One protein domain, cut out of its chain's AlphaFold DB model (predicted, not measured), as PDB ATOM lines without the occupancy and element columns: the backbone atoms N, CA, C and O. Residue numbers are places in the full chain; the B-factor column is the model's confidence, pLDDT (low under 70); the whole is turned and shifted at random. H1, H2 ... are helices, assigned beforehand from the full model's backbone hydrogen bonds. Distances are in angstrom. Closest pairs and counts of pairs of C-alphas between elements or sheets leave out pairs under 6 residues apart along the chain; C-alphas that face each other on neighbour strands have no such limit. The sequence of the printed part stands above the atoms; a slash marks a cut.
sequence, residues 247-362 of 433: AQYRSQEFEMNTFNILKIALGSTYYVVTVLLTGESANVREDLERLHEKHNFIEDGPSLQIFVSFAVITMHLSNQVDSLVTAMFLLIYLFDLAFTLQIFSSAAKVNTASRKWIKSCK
ATOM      1  N   ALA A 247       0.072  -2.417   0.202       43.75
ATOM      2  CA  ALA A 247       1.194  -1.555  -0.196       43.75
ATOM      3  C   ALA A 247       1.350  -0.319   0.714       43.75
ATOM      4  O   ALA A 247       2.461   0.149   0.944       43.75
ATOM      5  N   GLN A 248       0.244   0.176   1.277       41.84
ATOM      6  CA  GLN A 248       0.256   1.299   2.219       41.84
ATOM      7  C   GLN A 248       0.689   0.860   3.627       41.84
ATOM      8  O   GLN A 248       1.378   1.612   4.308       41.84
ATOM      9  N   TYR A 249       0.368  -0.378   4.020       39.06
ATOM     10  CA  TYR A 249       0.814  -0.958   5.289       39.06
ATOM     11  C   TYR A 249       2.338  -1.148   5.340       39.06
ATOM     12  O   TYR A 249       2.955  -0.807   6.341       39.06
ATOM     13  N   ARG A 250       2.971  -1.589   4.242       43.75
ATOM     14  CA  ARG A 250       4.408  -1.924   4.240       43.75
ATOM     15  C   ARG A 250       5.337  -0.698   4.325       43.75
ATOM     16  O   ARG A 250       6.414  -0.795   4.900       43.75
ATOM     17  N   SER A 251       4.926   0.464   3.803       46.38
ATOM     18  CA  SER A 251       5.681   1.721   3.979       46.38
ATOM     19  C   SER A 251       5.575   2.255   5.412       46.38
ATOM     20  O   SER A 251       6.549   2.778   5.943       46.38
ATOM     21  N   GLN A 252       4.407   2.100   6.040       43.28
ATOM     22  CA  GLN A 252       4.140   2.578   7.399       43.28
ATOM     23  C   GLN A 252       4.804   1.680   8.459       43.28
ATOM     24  O   GLN A 252       5.350   2.164   9.444       43.28
ATOM     25  N   GLU A 253       4.840   0.371   8.211       46.72
ATOM     26  CA  GLU A 253       5.537  -0.624   9.034       46.72
ATOM     27  C   GLU A 253       7.069  -0.439   8.993       46.72
ATOM     28  O   GLU A 253       7.760  -0.683   9.981       46.72
ATOM     29  N   PHE A 254       7.613   0.077   7.884       48.41
ATOM     30  CA  PHE A 254       9.044   0.354   7.736       48.41
ATOM     31  C   PHE A 254       9.498   1.657   8.417       48.41
ATOM     32  O   PHE A 254      10.564   1.682   9.042       48.41
ATOM     33  N   GLU A 255       8.686   2.722   8.363       53.28
ATOM     34  CA  GLU A 255       8.916   3.929   9.175       53.28
ATOM     35  C   GLU A 255       8.895   3.585  10.670       53.28
ATOM     36  O   GLU A 255       9.772   4.021  11.416       53.28
ATOM     37  N   MET A 256       7.973   2.710  11.085       50.28
ATOM     38  CA  MET A 256       7.875   2.253  12.471       50.28
ATOM     39  C   MET A 256       9.098   1.421  12.897       50.28
ATOM     40  O   MET A 256       9.614   1.613  13.995       50.28
ATOM     41  N   ASN A 257       9.639   0.568  12.019       51.88
ATOM     42  CA  ASN A 257      10.847  -0.211  12.315       51.88
ATOM     43  C   ASN A 257      12.120   0.643  12.385       51.88
ATOM     44  O   ASN A 257      12.938   0.439  13.280       51.88
ATOM     45  N   THR A 258      12.283   1.625  11.497       57.12
ATOM     46  CA  THR A 258      13.443   2.535  11.531       57.12
ATOM     47  C   THR A 258      13.405   3.419  12.779       57.12
ATOM     48  O   THR A 258      14.423   3.614  13.441       57.12
ATOM     49  N   PHE A 259      12.213   3.885  13.153       56.09
ATOM     50  CA  PHE A 259      11.988   4.643  14.379       56.09
ATOM     51  C   PHE A 259      12.246   3.808  15.643       56.09
ATOM     52  O   PHE A 259      12.868   4.294  16.583       56.09
ATOM     53  N   ASN A 260      11.852   2.532  15.652       58.50
ATOM     54  CA  ASN A 260      12.140   1.622  16.763       58.50
ATOM     55  C   ASN A 260      13.642   1.330  16.902       58.50
ATOM     56  O   ASN A 260      14.161   1.338  18.015       58.50
ATOM     57  N   ILE A 261      14.358   1.130  15.790       59.81
ATOM     58  CA  ILE A 261      15.820   0.954  15.798       59.81
ATOM     59  C   ILE A 261      16.507   2.215  16.333       59.81
ATOM     60  O   ILE A 261      17.431   2.112  17.137       59.81
ATOM     61  N   LEU A 262      16.020   3.397  15.954       59.97
ATOM     62  CA  LEU A 262      16.510   4.664  16.483       59.97
ATOM     63  C   LEU A 262      16.239   4.812  17.987       59.97
ATOM     64  O   LEU A 262      17.144   5.171  18.734       59.97
ATOM     65  N   LYS A 263      15.031   4.488  18.455       63.41
ATOM     66  CA  LYS A 263      14.703   4.500  19.889       63.41
ATOM     67  C   LYS A 263      15.606   3.562  20.691       63.41
ATOM     68  O   LYS A 263      16.060   3.935  21.768       63.41
ATOM     69  N   ILE A 264      15.913   2.380  20.157       66.25
ATOM     70  CA  ILE A 264      16.838   1.428  20.788       66.25
ATOM     71  C   ILE A 264      18.267   1.984  20.800       66.25
ATOM     72  O   ILE A 264      18.932   1.907  21.829       66.25
ATOM     73  N   ALA A 265      18.726   2.582  19.695       62.72
ATOM     74  CA  ALA A 265      20.051   3.193  19.615       62.72
ATOM     75  C   ALA A 265      20.194   4.351  20.618       62.72
ATOM     76  O   ALA A 265      21.100   4.316  21.444       62.72
ATOM     77  N   LEU A 266      19.256   5.302  20.631       63.47
ATOM     78  CA  LEU A 266      19.246   6.431  21.567       63.47
ATOM     79  C   LEU A 266      19.118   5.974  23.022       63.47
ATOM     80  O   LEU A 266      19.854   6.457  23.878       63.47
ATOM     81  N   GLY A 267      18.245   5.001  23.304       66.50
ATOM     82  CA  GLY A 267      18.116   4.410  24.636       66.50
ATOM     83  C   GLY A 267      19.406   3.729  25.096       66.50
ATOM     84  O   GLY A 267      19.794   3.861  26.255       66.50
ATOM     85  N   SER A 268      20.118   3.061  24.185       59.72
ATOM     86  CA  SER A 268      21.409   2.437  24.488       59.72
ATOM     87  C   SER A 268      22.525   3.463  24.709       59.72
ATOM     88  O   SER A 268      23.288   3.317  25.661       59.72
ATOM     89  N   THR A 269      22.583   4.538  23.911       64.00
ATOM     90  CA  THR A 269      23.544   5.635  24.100       64.00
ATOM     91  C   THR A 269      23.286   6.345  25.423       64.00
ATOM     92  O   THR A 269      24.219   6.551  26.193       64.00
ATOM     93  N   TYR A 270      22.021   6.634  25.740       65.19
ATOM     94  CA  TYR A 270      21.618   7.221  27.016       65.19
ATOM     95  C   TYR A 270      22.000   6.330  28.204       65.19
ATOM     96  O   TYR A 270      22.548   6.821  29.189       65.19
ATOM     97  N   TYR A 271      21.780   5.015  28.104       65.69
ATOM     98  CA  TYR A 271      22.173   4.070  29.149       65.69
ATOM     99  C   TYR A 271      23.692   4.036  29.347       65.69
ATOM    100  O   TYR A 271      24.163   4.095  30.478       65.69
ATOM    101  N   VAL A 272      24.474   4.004  28.263       62.41
ATOM    102  CA  VAL A 272      25.945   4.030  28.331       62.41
ATOM    103  C   VAL A 272      26.446   5.343  28.930       62.41
ATOM    104  O   VAL A 272      27.309   5.311  29.803       62.41
ATOM    105  N   VAL A 273      25.878   6.480  28.525       66.38
ATOM    106  CA  VAL A 273      26.192   7.799  29.093       66.38
ATOM    107  C   VAL A 273      25.853   7.841  30.581       66.38
ATOM    108  O   VAL A 273      26.682   8.257  31.381       66.38
ATOM    109  N   THR A 274      24.686   7.341  30.980       66.00
ATOM    110  CA  THR A 274      24.264   7.300  32.388       66.00
ATOM    111  C   THR A 274      25.186   6.404  33.214       66.00
ATOM    112  O   THR A 274      25.651   6.811  34.275       66.00
ATOM    113  N   VAL A 275      25.527   5.208  32.728       65.88
ATOM    114  CA  VAL A 275      26.463   4.296  33.410       65.88
ATOM    115  C   VAL A 275      27.865   4.905  33.522       65.88
ATOM    116  O   VAL A 275      28.507   4.759  34.558       65.88
ATOM    117  N   LEU A 276      28.334   5.620  32.496       62.78
ATOM    118  CA  LEU A 276      29.620   6.323  32.540       62.78
ATOM    119  C   LEU A 276      29.605   7.488  33.540       62.78
ATOM    120  O   LEU A 276      30.550   7.635  34.306       62.78
ATOM    121  N   LEU A 277      28.528   8.276  33.582       61.72
ATOM    122  CA  LEU A 277      28.391   9.420  34.496       61.72
ATOM    123  C   LEU A 277      28.196   8.996  35.958       61.72
ATOM    124  O   LEU A 277      28.749   9.612  36.866       61.72
ATOM    125  N   THR A 278      27.435   7.926  36.196       64.12
ATOM    126  CA  THR A 278      27.177   7.394  37.547       64.12
ATOM    127  C   THR A 278      28.415   6.787  38.211       64.12
ATOM    128  O   THR A 278      28.408   6.597  39.426       64.12
ATOM    129  N   GLY A 279      29.479   6.514  37.448       60.97
ATOM    130  CA  GLY A 279      30.739   5.993  37.971       60.97
ATOM    131  C   GLY A 279      31.628   7.024  38.680       60.97
ATOM    132  O   GLY A 279      32.448   6.610  39.494       60.97
ATOM    133  N   GLU A 280      31.477   8.330  38.412       54.31
ATOM    134  CA  GLU A 280      32.475   9.334  38.841       54.31
ATOM    135  C   GLU A 280      31.955  10.498  39.701       54.31
ATOM    136  O   GLU A 280      32.756  11.125  40.390       54.31
ATOM    137  N   SER A 281      30.650  10.801  39.743       58.69
ATOM    138  CA  SER A 281      30.159  11.925  40.563       58.69
ATOM    139  C   SER A 281      28.720  11.742  41.043       58.69
ATOM    140  O   SER A 281      27.777  11.731  40.250       58.69
ATOM    141  N   ALA A 282      28.539  11.659  42.366       68.62
ATOM    142  CA  ALA A 282      27.222  11.614  43.003       68.62
ATOM    143  C   ALA A 282      26.382  12.873  42.702       68.62
ATOM    144  O   ALA A 282      25.167  12.774  42.557       68.62
ATOM    145  N   ASN A 283      27.027  14.031  42.515       67.81
ATOM    146  CA  ASN A 283      26.338  15.299  42.261       67.81
ATOM    147  C   ASN A 283      25.745  15.365  40.846       67.81
ATOM    148  O   ASN A 283      24.601  15.776  40.678       67.81
ATOM    149  N   VAL A 284      26.481  14.902  39.827       65.25
ATOM    150  CA  VAL A 284      25.981  14.884  38.436       65.25
ATOM    151  C   VAL A 284      24.798  13.926  38.293       65.25
ATOM    152  O   VAL A 284      23.878  14.174  37.515       65.25
ATOM    153  N   ARG A 285      24.800  12.842  39.072       69.69
ATOM    154  CA  ARG A 285      23.705  11.877  39.106       69.69
ATOM    155  C   ARG A 285      22.412  12.486  39.645       69.69
ATOM    156  O   ARG A 285      21.377  12.305  39.009       69.69
ATOM    157  N   GLU A 286      22.457  13.192  40.775       76.06
ATOM    158  CA  GLU A 286      21.253  13.804  41.357       76.06
ATOM    159  C   GLU A 286      20.634  14.854  40.428       76.06
ATOM    160  O   GLU A 286      19.413  14.879  40.261       76.06
ATOM    161  N   ASP A 287      21.454  15.672  39.766       69.06
ATOM    162  CA  ASP A 287      20.955  16.668  38.813       69.06
ATOM    163  C   ASP A 287      20.347  16.018  37.563       69.06
ATOM    164  O   ASP A 287      19.314  16.475  37.064       69.06
ATOM    165  N   LEU A 288      20.931  14.915  37.079       66.56
ATOM    166  CA  LEU A 288      20.411  14.174  35.930       66.56
ATOM    167  C   LEU A 288      19.100  13.440  36.258       66.56
ATOM    168  O   LEU A 288      18.176  13.454  35.446       66.56
ATOM    169  N   GLU A 289      18.997  12.828  37.442       76.00
ATOM    170  CA  GLU A 289      17.772  12.162  37.908       76.00
ATOM    171  C   GLU A 289      16.641  13.184  38.135       76.00
ATOM    172  O   GLU A 289      15.519  12.958  37.676       76.00
ATOM    173  N   ARG A 290      16.935  14.360  38.716       76.50
ATOM    174  CA  ARG A 290      15.953  15.455  38.859       76.50
ATOM    175  C   ARG A 290      15.480  15.998  37.511       76.50
ATOM    176  O   ARG A 290      14.303  16.328  37.368       76.50
ATOM    177  N   LEU A 291      16.370  16.095  36.522       65.56
ATOM    178  CA  LEU A 291      16.013  16.493  35.155       65.56
ATOM    179  C   LEU A 291      15.155  15.439  34.446       65.56
ATOM    180  O   LEU A 291      14.221  15.803  33.731       65.56
ATOM    181  N   HIS A 292      15.443  14.153  34.663       70.75
ATOM    182  CA  HIS A 292      14.673  13.039  34.110       70.75
ATOM    183  C   HIS A 292      13.251  12.981  34.681       70.75
ATOM    184  O   HIS A 292      12.291  12.827  33.932       70.75
ATOM    185  N   GLU A 293      13.098  13.141  35.997       75.69
ATOM    186  CA  GLU A 293      11.794  13.040  36.661       75.69
ATOM    187  C   GLU A 293      10.858  14.202  36.292       75.69
ATOM    188  O   GLU A 293       9.646  14.022  36.155       75.69
ATOM    189  N   LYS A 294      11.407  15.404  36.078       66.88
ATOM    190  CA  LYS A 294      10.597  16.604  35.816       66.88
ATOM    191  C   LYS A 294      10.079  16.716  34.387       66.88
ATOM    192  O   LYS A 294       9.144  17.479  34.145       66.88
ATOM    193  N   HIS A 295      10.659  15.990  33.439       54.41
ATOM    194  CA  HIS A 295      10.240  16.069  32.051       54.41
ATOM    195  C   HIS A 295      10.313  14.703  31.360       54.41
ATOM    196  O   HIS A 295      11.376  14.099  31.267       54.41
ATOM    197  N   ASN A 296       9.227  14.315  30.678       61.69
ATOM    198  CA  ASN A 296       9.242  13.338  29.573       61.69
ATOM    199  C   ASN A 296      10.067  13.852  28.356       61.69
ATOM    200  O   ASN A 296       9.709  13.623  27.206       61.69
ATOM    201  N   PHE A 297      11.149  14.606  28.591       52.81
ATOM    202  CA  PHE A 297      11.909  15.411  27.623       52.81
ATOM    203  C   PHE A 297      12.722  14.583  26.629       52.81
ATOM    204  O   PHE A 297      13.204  15.108  25.629       52.81
ATOM    205  N   ILE A 298      12.935  13.303  26.930       53.44
ATOM    206  CA  ILE A 298      13.916  12.462  26.233       53.44
ATOM    207  C   ILE A 298      13.357  11.911  24.907       53.44
ATOM    208  O   ILE A 298      14.079  11.265  24.154       53.44
ATOM    209  N   GLU A 299      12.097  12.192  24.555       61.53
ATOM    210  CA  GLU A 299      11.576  11.800  23.238       61.53
ATOM    211  C   GLU A 299      12.041  12.699  22.085       61.53
ATOM    212  O   GLU A 299      12.071  12.239  20.941       61.53
ATOM    213  N   ASP A 300      12.488  13.925  22.362       72.69
ATOM    214  CA  ASP A 300      12.905  14.848  21.313       72.69
ATOM    215  C   ASP A 300      14.424  14.763  21.104       72.69
ATOM    216  O   ASP A 300      15.214  15.320  21.863       72.69
ATOM    217  N   GLY A 301      14.852  14.079  20.036       77.00
ATOM    218  CA  GLY A 301      16.270  13.935  19.660       77.00
ATOM    219  C   GLY A 301      17.123  15.221  19.744       77.00
ATOM    220  O   GLY A 301      18.241  15.151  20.258       77.00
ATOM    221  N   PRO A 302      16.627  16.409  19.331       79.38
ATOM    222  CA  PRO A 302      17.372  17.666  19.460       79.38
ATOM    223  C   PRO A 302      17.681  18.061  20.909       79.38
ATOM    224  O   PRO A 302      18.733  18.636  21.180       79.38
ATOM    225  N   SER A 303      16.790  17.736  21.845       80.12
ATOM    226  CA  SER A 303      16.965  18.039  23.264       80.12
ATOM    227  C   SER A 303      18.140  17.265  23.848       80.12
ATOM    228  O   SER A 303      18.991  17.859  24.508       80.12
ATOM    229  N   LEU A 304      18.245  15.966  23.542       79.31
ATOM    230  CA  LEU A 304      19.378  15.140  23.971       79.31
ATOM    231  C   LEU A 304      20.702  15.710  23.453       79.31
ATOM    232  O   LEU A 304      21.666  15.811  24.206       79.31
ATOM    233  N   GLN A 305      20.733  16.154  22.196       84.19
ATOM    234  CA  GLN A 305      21.929  16.742  21.603       84.19
ATOM    235  C   GLN A 305      22.374  18.027  22.326       84.19
ATOM    236  O   GLN A 305      23.573  18.231  22.523       84.19
ATOM    237  N   ILE A 306      21.429  18.875  22.748       86.88
ATOM    238  CA  ILE A 306      21.718  20.087  23.537       86.88
ATOM    239  C   ILE A 306      22.235  19.721  24.935       86.88
ATOM    240  O   ILE A 306      23.179  20.333  25.427       86.88
ATOM    241  N   PHE A 307      21.662  18.700  25.574       84.88
ATOM    242  CA  PHE A 307      22.139  18.239  26.879       84.88
ATOM    243  C   PHE A 307      23.553  17.665  26.807       84.88
ATOM    244  O   PHE A 307      24.404  18.013  27.625       84.88
ATOM    245  N   VAL A 308      23.828  16.818  25.812       83.44
ATOM    246  CA  VAL A 308      25.158  16.234  25.611       83.44
ATOM    247  C   VAL A 308      26.178  17.325  25.278       83.44
ATOM    248  O   VAL A 308      27.285  17.290  25.812       83.44
ATOM    249  N   SER A 309      25.824  18.325  24.461       87.75
ATOM    250  CA  SER A 309      26.739  19.437  24.166       87.75
ATOM    251  C   SER A 309      27.062  20.254  25.414       87.75
ATOM    252  O   SER A 309      28.231  20.543  25.664       87.75
ATOM    253  N   PHE A 310      26.054  20.564  26.234       87.81
ATOM    254  CA  PHE A 310      26.251  21.265  27.498       87.81
ATOM    255  C   PHE A 310      27.150  20.470  28.449       87.81
ATOM    256  O   PHE A 310      28.092  21.029  29.004       87.81
ATOM    257  N   ALA A 311      26.929  19.159  28.581       85.56
ATOM    258  CA  ALA A 311      27.765  18.293  29.411       85.56
ATOM    259  C   ALA A 311      29.230  18.278  28.939       85.56
ATOM    260  O   ALA A 311      30.132  18.438  29.760       85.56
ATOM    261  N   VAL A 312      29.471  18.162  27.627       88.12
ATOM    262  CA  VAL A 312      30.825  18.214  27.041       88.12
ATOM    263  C   VAL A 312      31.518  19.536  27.371       88.12
ATOM    264  O   VAL A 312      32.683  19.533  27.765       88.12
ATOM    265  N   ILE A 313      30.814  20.664  27.236       90.31
ATOM    266  CA  ILE A 313      31.368  21.996  27.512       90.31
ATOM    267  C   ILE A 313      31.686  22.148  29.000       90.31
ATOM    268  O   ILE A 313      32.792  22.559  29.344       90.31
ATOM    269  N   THR A 314      30.756  21.778  29.882       88.00
ATOM    270  CA  THR A 314      30.951  21.874  31.334       88.00
ATOM    271  C   THR A 314      32.108  20.993  31.801       88.00
ATOM    272  O   THR A 314      32.947  21.447  32.579       88.00
ATOM    273  N   MET A 315      32.223  19.769  31.277       87.25
ATOM    274  CA  MET A 315      33.365  18.896  31.565       87.25
ATOM    275  C   MET A 315      34.679  19.506  31.082       87.25
ATOM    276  O   MET A 315      35.641  19.549  31.849       87.25
ATOM    277  N   HIS A 316      34.705  20.042  29.859       86.88
ATOM    278  CA  HIS A 316      35.896  20.671  29.297       86.88
ATOM    279  C   HIS A 316      36.350  21.895  30.106       86.88
ATOM    280  O   HIS A 316      37.547  22.083  30.313       86.88
ATOM    281  N   LEU A 317      35.409  22.703  30.604       91.62
ATOM    282  CA  LEU A 317      35.705  23.887  31.416       91.62
ATOM    283  C   LEU A 317      36.148  23.550  32.844       91.62
ATOM    284  O   LEU A 317      36.897  24.319  33.440       91.62
ATOM    285  N   SER A 318      35.708  22.419  33.398       89.62
ATOM    286  CA  SER A 318      35.991  22.062  34.795       89.62
ATOM    287  C   SER A 318      37.470  21.775  35.087       89.62
ATOM    288  O   SER A 318      37.856  21.768  36.253       89.62
ATOM    289  N   ASN A 319      38.296  21.530  34.060       87.69
ATOM    290  CA  ASN A 319      39.732  21.199  34.122       87.69
ATOM    291  C   ASN A 319      40.121  20.032  35.067       87.69
ATOM    292  O   ASN A 319      41.298  19.704  35.183       87.69
ATOM    293  N   GLN A 320      39.147  19.411  35.743       88.00
ATOM    294  CA  GLN A 320      39.306  18.277  36.654       88.00
ATOM    295  C   GLN A 320      39.053  16.937  35.966       88.00
ATOM    296  O   GLN A 320      39.522  15.911  36.448       88.00
ATOM    297  N   VAL A 321      38.302  16.931  34.865       88.69
ATOM    298  CA  VAL A 321      37.944  15.700  34.160       88.69
ATOM    299  C   VAL A 321      39.082  15.296  33.231       88.69
ATOM    300  O   VAL A 321      39.615  16.122  32.485       88.69
ATOM    301  N   ASP A 322      39.426  14.009  33.239       90.69
ATOM    302  CA  ASP A 322      40.430  13.453  32.343       90.69
ATOM    303  C   ASP A 322      40.133  13.825  30.882       90.69
ATOM    304  O   ASP A 322      39.019  13.662  30.367       90.69
ATOM    305  N   SER A 323      41.170  14.279  30.172       86.69
ATOM    306  CA  SER A 323      41.090  14.641  28.748       86.69
ATOM    307  C   SER A 323      40.491  13.511  27.896       86.69
ATOM    308  O   SER A 323      39.737  13.754  26.952       86.69
ATOM    309  N   LEU A 324      40.747  12.256  28.283       83.38
ATOM    310  CA  LEU A 324      40.204  11.074  27.616       83.38
ATOM    311  C   LEU A 324      38.682  10.960  27.776       83.38
ATOM    312  O   LEU A 324      37.995  10.680  26.794       83.38
ATOM    313  N   VAL A 325      38.148  11.203  28.976       83.81
ATOM    314  CA  VAL A 325      36.700  11.170  29.235       83.81
ATOM    315  C   VAL A 325      36.013  12.258  28.414       83.81
ATOM    316  O   VAL A 325      35.074  11.971  27.671       83.81
ATOM    317  N   THR A 326      36.563  13.474  28.426       86.81
ATOM    318  CA  THR A 326      36.071  14.589  27.601       86.81
ATOM    319  C   THR A 326      36.070  14.233  26.108       86.81
ATOM    320  O   THR A 326      35.083  14.476  25.410       86.81
ATOM    321  N   ALA A 327      37.134  13.592  25.610       85.56
ATOM    322  CA  ALA A 327      37.212  13.138  24.223       85.56
ATOM    323  C   ALA A 327      36.153  12.073  23.885       85.56
ATOM    324  O   ALA A 327      35.591  12.098  22.789       85.56
ATOM    325  N   MET A 328      35.835  11.162  24.813       83.12
ATOM    326  CA  MET A 328      34.765  10.177  24.613       83.12
ATOM    327  C   MET A 328      33.382  10.830  24.529       83.12
ATOM    328  O   MET A 328      32.616  10.494  23.625       83.12
ATOM    329  N   PHE A 329      33.073  11.790  25.403       83.69
ATOM    330  CA  PHE A 329      31.809  12.533  25.338       83.69
ATOM    331  C   PHE A 329      31.692  13.358  24.052       83.69
ATOM    332  O   PHE A 329      30.643  13.350  23.405       83.69
ATOM    333  N   LEU A 330      32.782  14.004  23.626       86.75
ATOM    334  CA  LEU A 330      32.825  14.734  22.359       86.75
ATOM    335  C   LEU A 330      32.586  13.803  21.163       86.75
ATOM    336  O   LEU A 330      31.877  14.169  20.227       86.75
ATOM    337  N   LEU A 331      33.144  12.589  21.188       84.75
ATOM    338  CA  LEU A 331      32.889  11.594  20.153       84.75
ATOM    339  C   LEU A 331      31.404  11.236  20.095       84.75
ATOM    340  O   LEU A 331      30.828  11.326  19.015       84.75
ATOM    341  N   ILE A 332      30.780  10.890  21.226       83.56
ATOM    342  CA  ILE A 332      29.343  10.569  21.299       83.56
ATOM    343  C   ILE A 332      28.504  11.708  20.707       83.56
ATOM    344  O   ILE A 332      27.668  11.465  19.838       83.56
ATOM    345  N   TYR A 333      28.804  12.952  21.082       86.19
ATOM    346  CA  TYR A 333      28.147  14.131  20.522       86.19
ATOM    347  C   TYR A 333      28.263  14.213  18.989       86.19
ATOM    348  O   TYR A 333      27.282  14.483  18.293       86.19
ATOM    349  N   LEU A 334      29.453  13.955  18.438       85.62
ATOM    350  CA  LEU A 334      29.673  13.952  16.989       85.62
ATOM    351  C   LEU A 334      28.909  12.822  16.284       85.62
ATOM    352  O   LEU A 334      28.429  13.034  15.168       85.62
ATOM    353  N   PHE A 335      28.762  11.651  16.916       83.00
ATOM    354  CA  PHE A 335      27.933  10.563  16.385       83.00
ATOM    355  C   PHE A 335      26.459  10.970  16.309       83.00
ATOM    356  O   PHE A 335      25.850  10.817  15.248       83.00
ATOM    357  N   ASP A 336      25.912  11.543  17.383       83.56
ATOM    358  CA  ASP A 336      24.516  11.992  17.427       83.56
ATOM    359  C   ASP A 336      24.249  13.112  16.410       83.56
ATOM    360  O   ASP A 336      23.246  13.085  15.686       83.56
ATOM    361  N   LEU A 337      25.184  14.059  16.272       84.19
ATOM    362  CA  LEU A 337      25.121  15.106  15.252       84.19
ATOM    363  C   LEU A 337      25.133  14.506  13.837       84.19
ATOM    364  O   LEU A 337      24.296  14.865  13.005       84.19
ATOM    365  N   ALA A 338      26.059  13.587  13.546       85.25
ATOM    366  CA  ALA A 338      26.167  12.956  12.232       85.25
ATOM    367  C   ALA A 338      24.901  12.169  11.875       85.25
ATOM    368  O   ALA A 338      24.422  12.237  10.740       85.25
ATOM    369  N   PHE A 339      24.340  11.453  12.845       83.62
ATOM    370  CA  PHE A 339      23.111  10.698  12.673       83.62
ATOM    371  C   PHE A 339      21.912  11.618  12.400       83.62
ATOM    372  O   PHE A 339      21.159  11.416  11.443       83.62
ATOM    373  N   THR A 340      21.787  12.696  13.171       84.81
ATOM    374  CA  THR A 340      20.749  13.715  12.980       84.81
ATOM    375  C   THR A 340      20.835  14.333  11.579       84.81
ATOM    376  O   THR A 340      19.837  14.408  10.856       84.81
ATOM    377  N   LEU A 341      22.043  14.684  11.126       85.44
ATOM    378  CA  LEU A 341      22.277  15.201   9.774       85.44
ATOM    379  C   LEU A 341      21.921  14.186   8.673       85.44
ATOM    380  O   LEU A 341      21.409  14.584   7.624       85.44
ATOM    381  N   GLN A 342      22.134  12.885   8.890       83.75
ATOM    382  CA  GLN A 342      21.726  11.841   7.939       83.75
ATOM    383  C   GLN A 342      20.206  11.733   7.808       83.75
ATOM    384  O   GLN A 342      19.702  11.608   6.686       83.75
ATOM    385  N   ILE A 343      19.467  11.821   8.919       85.00
ATOM    386  CA  ILE A 343      17.997  11.850   8.891       85.00
ATOM    387  C   ILE A 343      17.521  13.056   8.089       85.00
ATOM    388  O   ILE A 343      16.705  12.906   7.177       85.00
ATOM    389  N   PHE A 344      18.068  14.242   8.362       86.06
ATOM    390  CA  PHE A 344      17.697  15.453   7.632       86.06
ATOM    391  C   PHE A 344      18.056  15.381   6.146       86.06
ATOM    392  O   PHE A 344      17.254  15.783   5.303       86.06
ATOM    393  N   SER A 345      19.212  14.810   5.803       88.12
ATOM    394  CA  SER A 345      19.613  14.564   4.413       88.12
ATOM    395  C   SER A 345      18.646  13.609   3.704       88.12
ATOM    396  O   SER A 345      18.199  13.877   2.587       88.12
ATOM    397  N   SER A 346      18.239  12.532   4.378       86.81
ATOM    398  CA  SER A 346      17.268  11.565   3.854       86.81
ATOM    399  C   SER A 346      15.897  12.210   3.648       86.81
ATOM    400  O   SER A 346      15.313  12.098   2.566       86.81
ATOM    401  N   ALA A 347      15.420  12.979   4.629       85.88
ATOM    402  CA  ALA A 347      14.182  13.747   4.524       85.88
ATOM    403  C   ALA A 347      14.239  14.763   3.369       85.88
ATOM    404  O   ALA A 347      13.282  14.890   2.598       85.88
ATOM    405  N   ALA A 348      15.376  15.439   3.178       86.12
ATOM    406  CA  ALA A 348      15.585  16.375   2.076       86.12
ATOM    407  C   ALA A 348      15.578  15.678   0.703       86.12
ATOM    408  O   ALA A 348      14.948  16.178  -0.241       86.12
ATOM    409  N   LYS A 349      16.214  14.502   0.578       88.12
ATOM    410  CA  LYS A 349      16.168  13.670  -0.640       88.12
ATOM    411  C   LYS A 349      14.730  13.246  -0.960       88.12
ATOM    412  O   LYS A 349      14.280  13.444  -2.093       88.12
ATOM    413  N   VAL A 350      13.977  12.754   0.029       85.94
ATOM    414  CA  VAL A 350      12.565  12.356  -0.130       85.94
ATOM    415  C   VAL A 350      11.690  13.548  -0.523       85.94
ATOM    416  O   VAL A 350      10.892  13.444  -1.457       85.94
ATOM    417  N   ASN A 351      11.878  14.713   0.103       86.44
ATOM    418  CA  ASN A 351      11.161  15.941  -0.253       86.44
ATOM    419  C   ASN A 351      11.454  16.360  -1.705       86.44
ATOM    420  O   ASN A 351      10.541  16.685  -2.467       86.44
ATOM    421  N   THR A 352      12.716  16.286  -2.134       88.50
ATOM    422  CA  THR A 352      13.120  16.622  -3.508       88.50
ATOM    423  C   THR A 352      12.527  15.648  -4.529       88.50
ATOM    424  O   THR A 352      11.964  16.083  -5.542       88.50
ATOM    425  N   ALA A 353      12.576  14.344  -4.250       87.06
ATOM    426  CA  ALA A 353      11.969  13.307  -5.083       87.06
ATOM    427  C   ALA A 353      10.443  13.481  -5.182       87.06
ATOM    428  O   ALA A 353       9.890  13.485  -6.285       87.06
ATOM    429  N   SER A 354       9.779  13.740  -4.051       85.06
ATOM    430  CA  SER A 354       8.344  14.030  -3.982       85.06
ATOM    431  C   SER A 354       7.985  15.272  -4.803       85.06
ATOM    432  O   SER A 354       7.101  15.224  -5.661       85.06
ATOM    433  N   ARG A 355       8.732  16.376  -4.665       85.88
ATOM    434  CA  ARG A 355       8.524  17.593  -5.470       85.88
ATOM    435  C   ARG A 355       8.700  17.333  -6.971       85.88
ATOM    436  O   ARG A 355       7.903  17.854  -7.759       85.88
ATOM    437  N   LYS A 356       9.699  16.540  -7.381       88.44
ATOM    438  CA  LYS A 356       9.933  16.169  -8.792       88.44
ATOM    439  C   LYS A 356       8.785  15.320  -9.343       88.44
ATOM    440  O   LYS A 356       8.284  15.625 -10.426       88.44
ATOM    441  N   TRP A 357       8.320  14.332  -8.579       85.81
ATOM    442  CA  TRP A 357       7.170  13.498  -8.935       85.81
ATOM    443  C   TRP A 357       5.886  14.325  -9.072       85.81
ATOM    444  O   TRP A 357       5.190  14.248 -10.081       85.81
ATOM    445  N   ILE A 358       5.608  15.236  -8.135       83.56
ATOM    446  CA  ILE A 358       4.411  16.081  -8.239       83.56
ATOM    447  C   ILE A 358       4.493  17.034  -9.446       83.56
ATOM    448  O   ILE A 358       3.472  17.338 -10.071       83.56
ATOM    449  N   LYS A 359       5.691  17.524  -9.801       86.25
ATOM    450  CA  LYS A 359       5.887  18.336 -11.014       86.25
ATOM    451  C   LYS A 359       5.634  17.523 -12.288       86.25
ATOM    452  O   LYS A 359       4.987  18.054 -13.189       86.25
ATOM    453  N   SER A 360       6.063  16.258 -12.359       85.38
ATOM    454  CA  SER A 360       5.807  15.409 -13.535       85.38
ATOM    455  C   SER A 360       4.315  15.089 -13.711       85.38
ATOM    456  O   SER A 360       3.825  15.036 -14.840       85.38
ATOM    457  N   CYS A 361       3.544  15.013 -12.621       80.38
ATOM    458  CA  CYS A 361       2.090  14.830 -12.676       80.38
ATOM    459  C   CYS A 361       1.295  16.039 -13.222       80.38
ATOM    460  O   CYS A 361       0.099  15.902 -13.485       80.38
ATOM    461  N   LYS A 362       1.903  17.221 -13.417       81.50
ATOM    462  CA  LYS A 362       1.206  18.399 -13.984       81.50
ATOM    463  C   LYS A 362       1.075  18.379 -15.521       81.50
ATOM    464  O   LYS A 362       0.470  19.293 -16.080       81.50
TER     465      LYS A 362
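This is residues 247 to 362 of the 433 residues of an uncharacterized protein of Folsomia candida (UniProt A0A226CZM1). Two long helices, H1 and H4, run lengthwise in a rod, near each other, with the shorter H2 and H3 toward one end and H3 packed on H4. Residues 247 to 261 of H1 and 341 to 362 stick out. The printed part has 116 residues with four named helices, H1 to H4, and no named strand: all helix. It is loose, radius of gyration of the C-alphas 18.7 A, spanning 63 by 25 by 21 A.

Start at H1, residues 247 to 278; it touches H2, residues 282 to 294, only at the corner, closest C-alphas Thr 278 and Arg 285, 5.9 A. H3, residues 301 to 317, and H4, residues 323 to 360, form a helical hairpin: they touch, closest C-alphas Val 312 and Phe 329, 6.0 A, at a shallow tilt of 28 degrees, opposite ways. H2 is apart from H3 and H4. Every O i to N i+4 pair is within hydrogen-bond range in H2, H3 and H4; in H1, 26 of 28.

Find C-alpha 247 at (1.194, -1.555, -0.196); H1 runs 46.7 A from there. H4 runs 55.1 A to C-alpha 360 at (5.807, 15.409, -13.535).

The printed part has no cut and no long link. Mean pLDDT of the printed part is 73.9; 48 residues are under 70, among them 247 to 285.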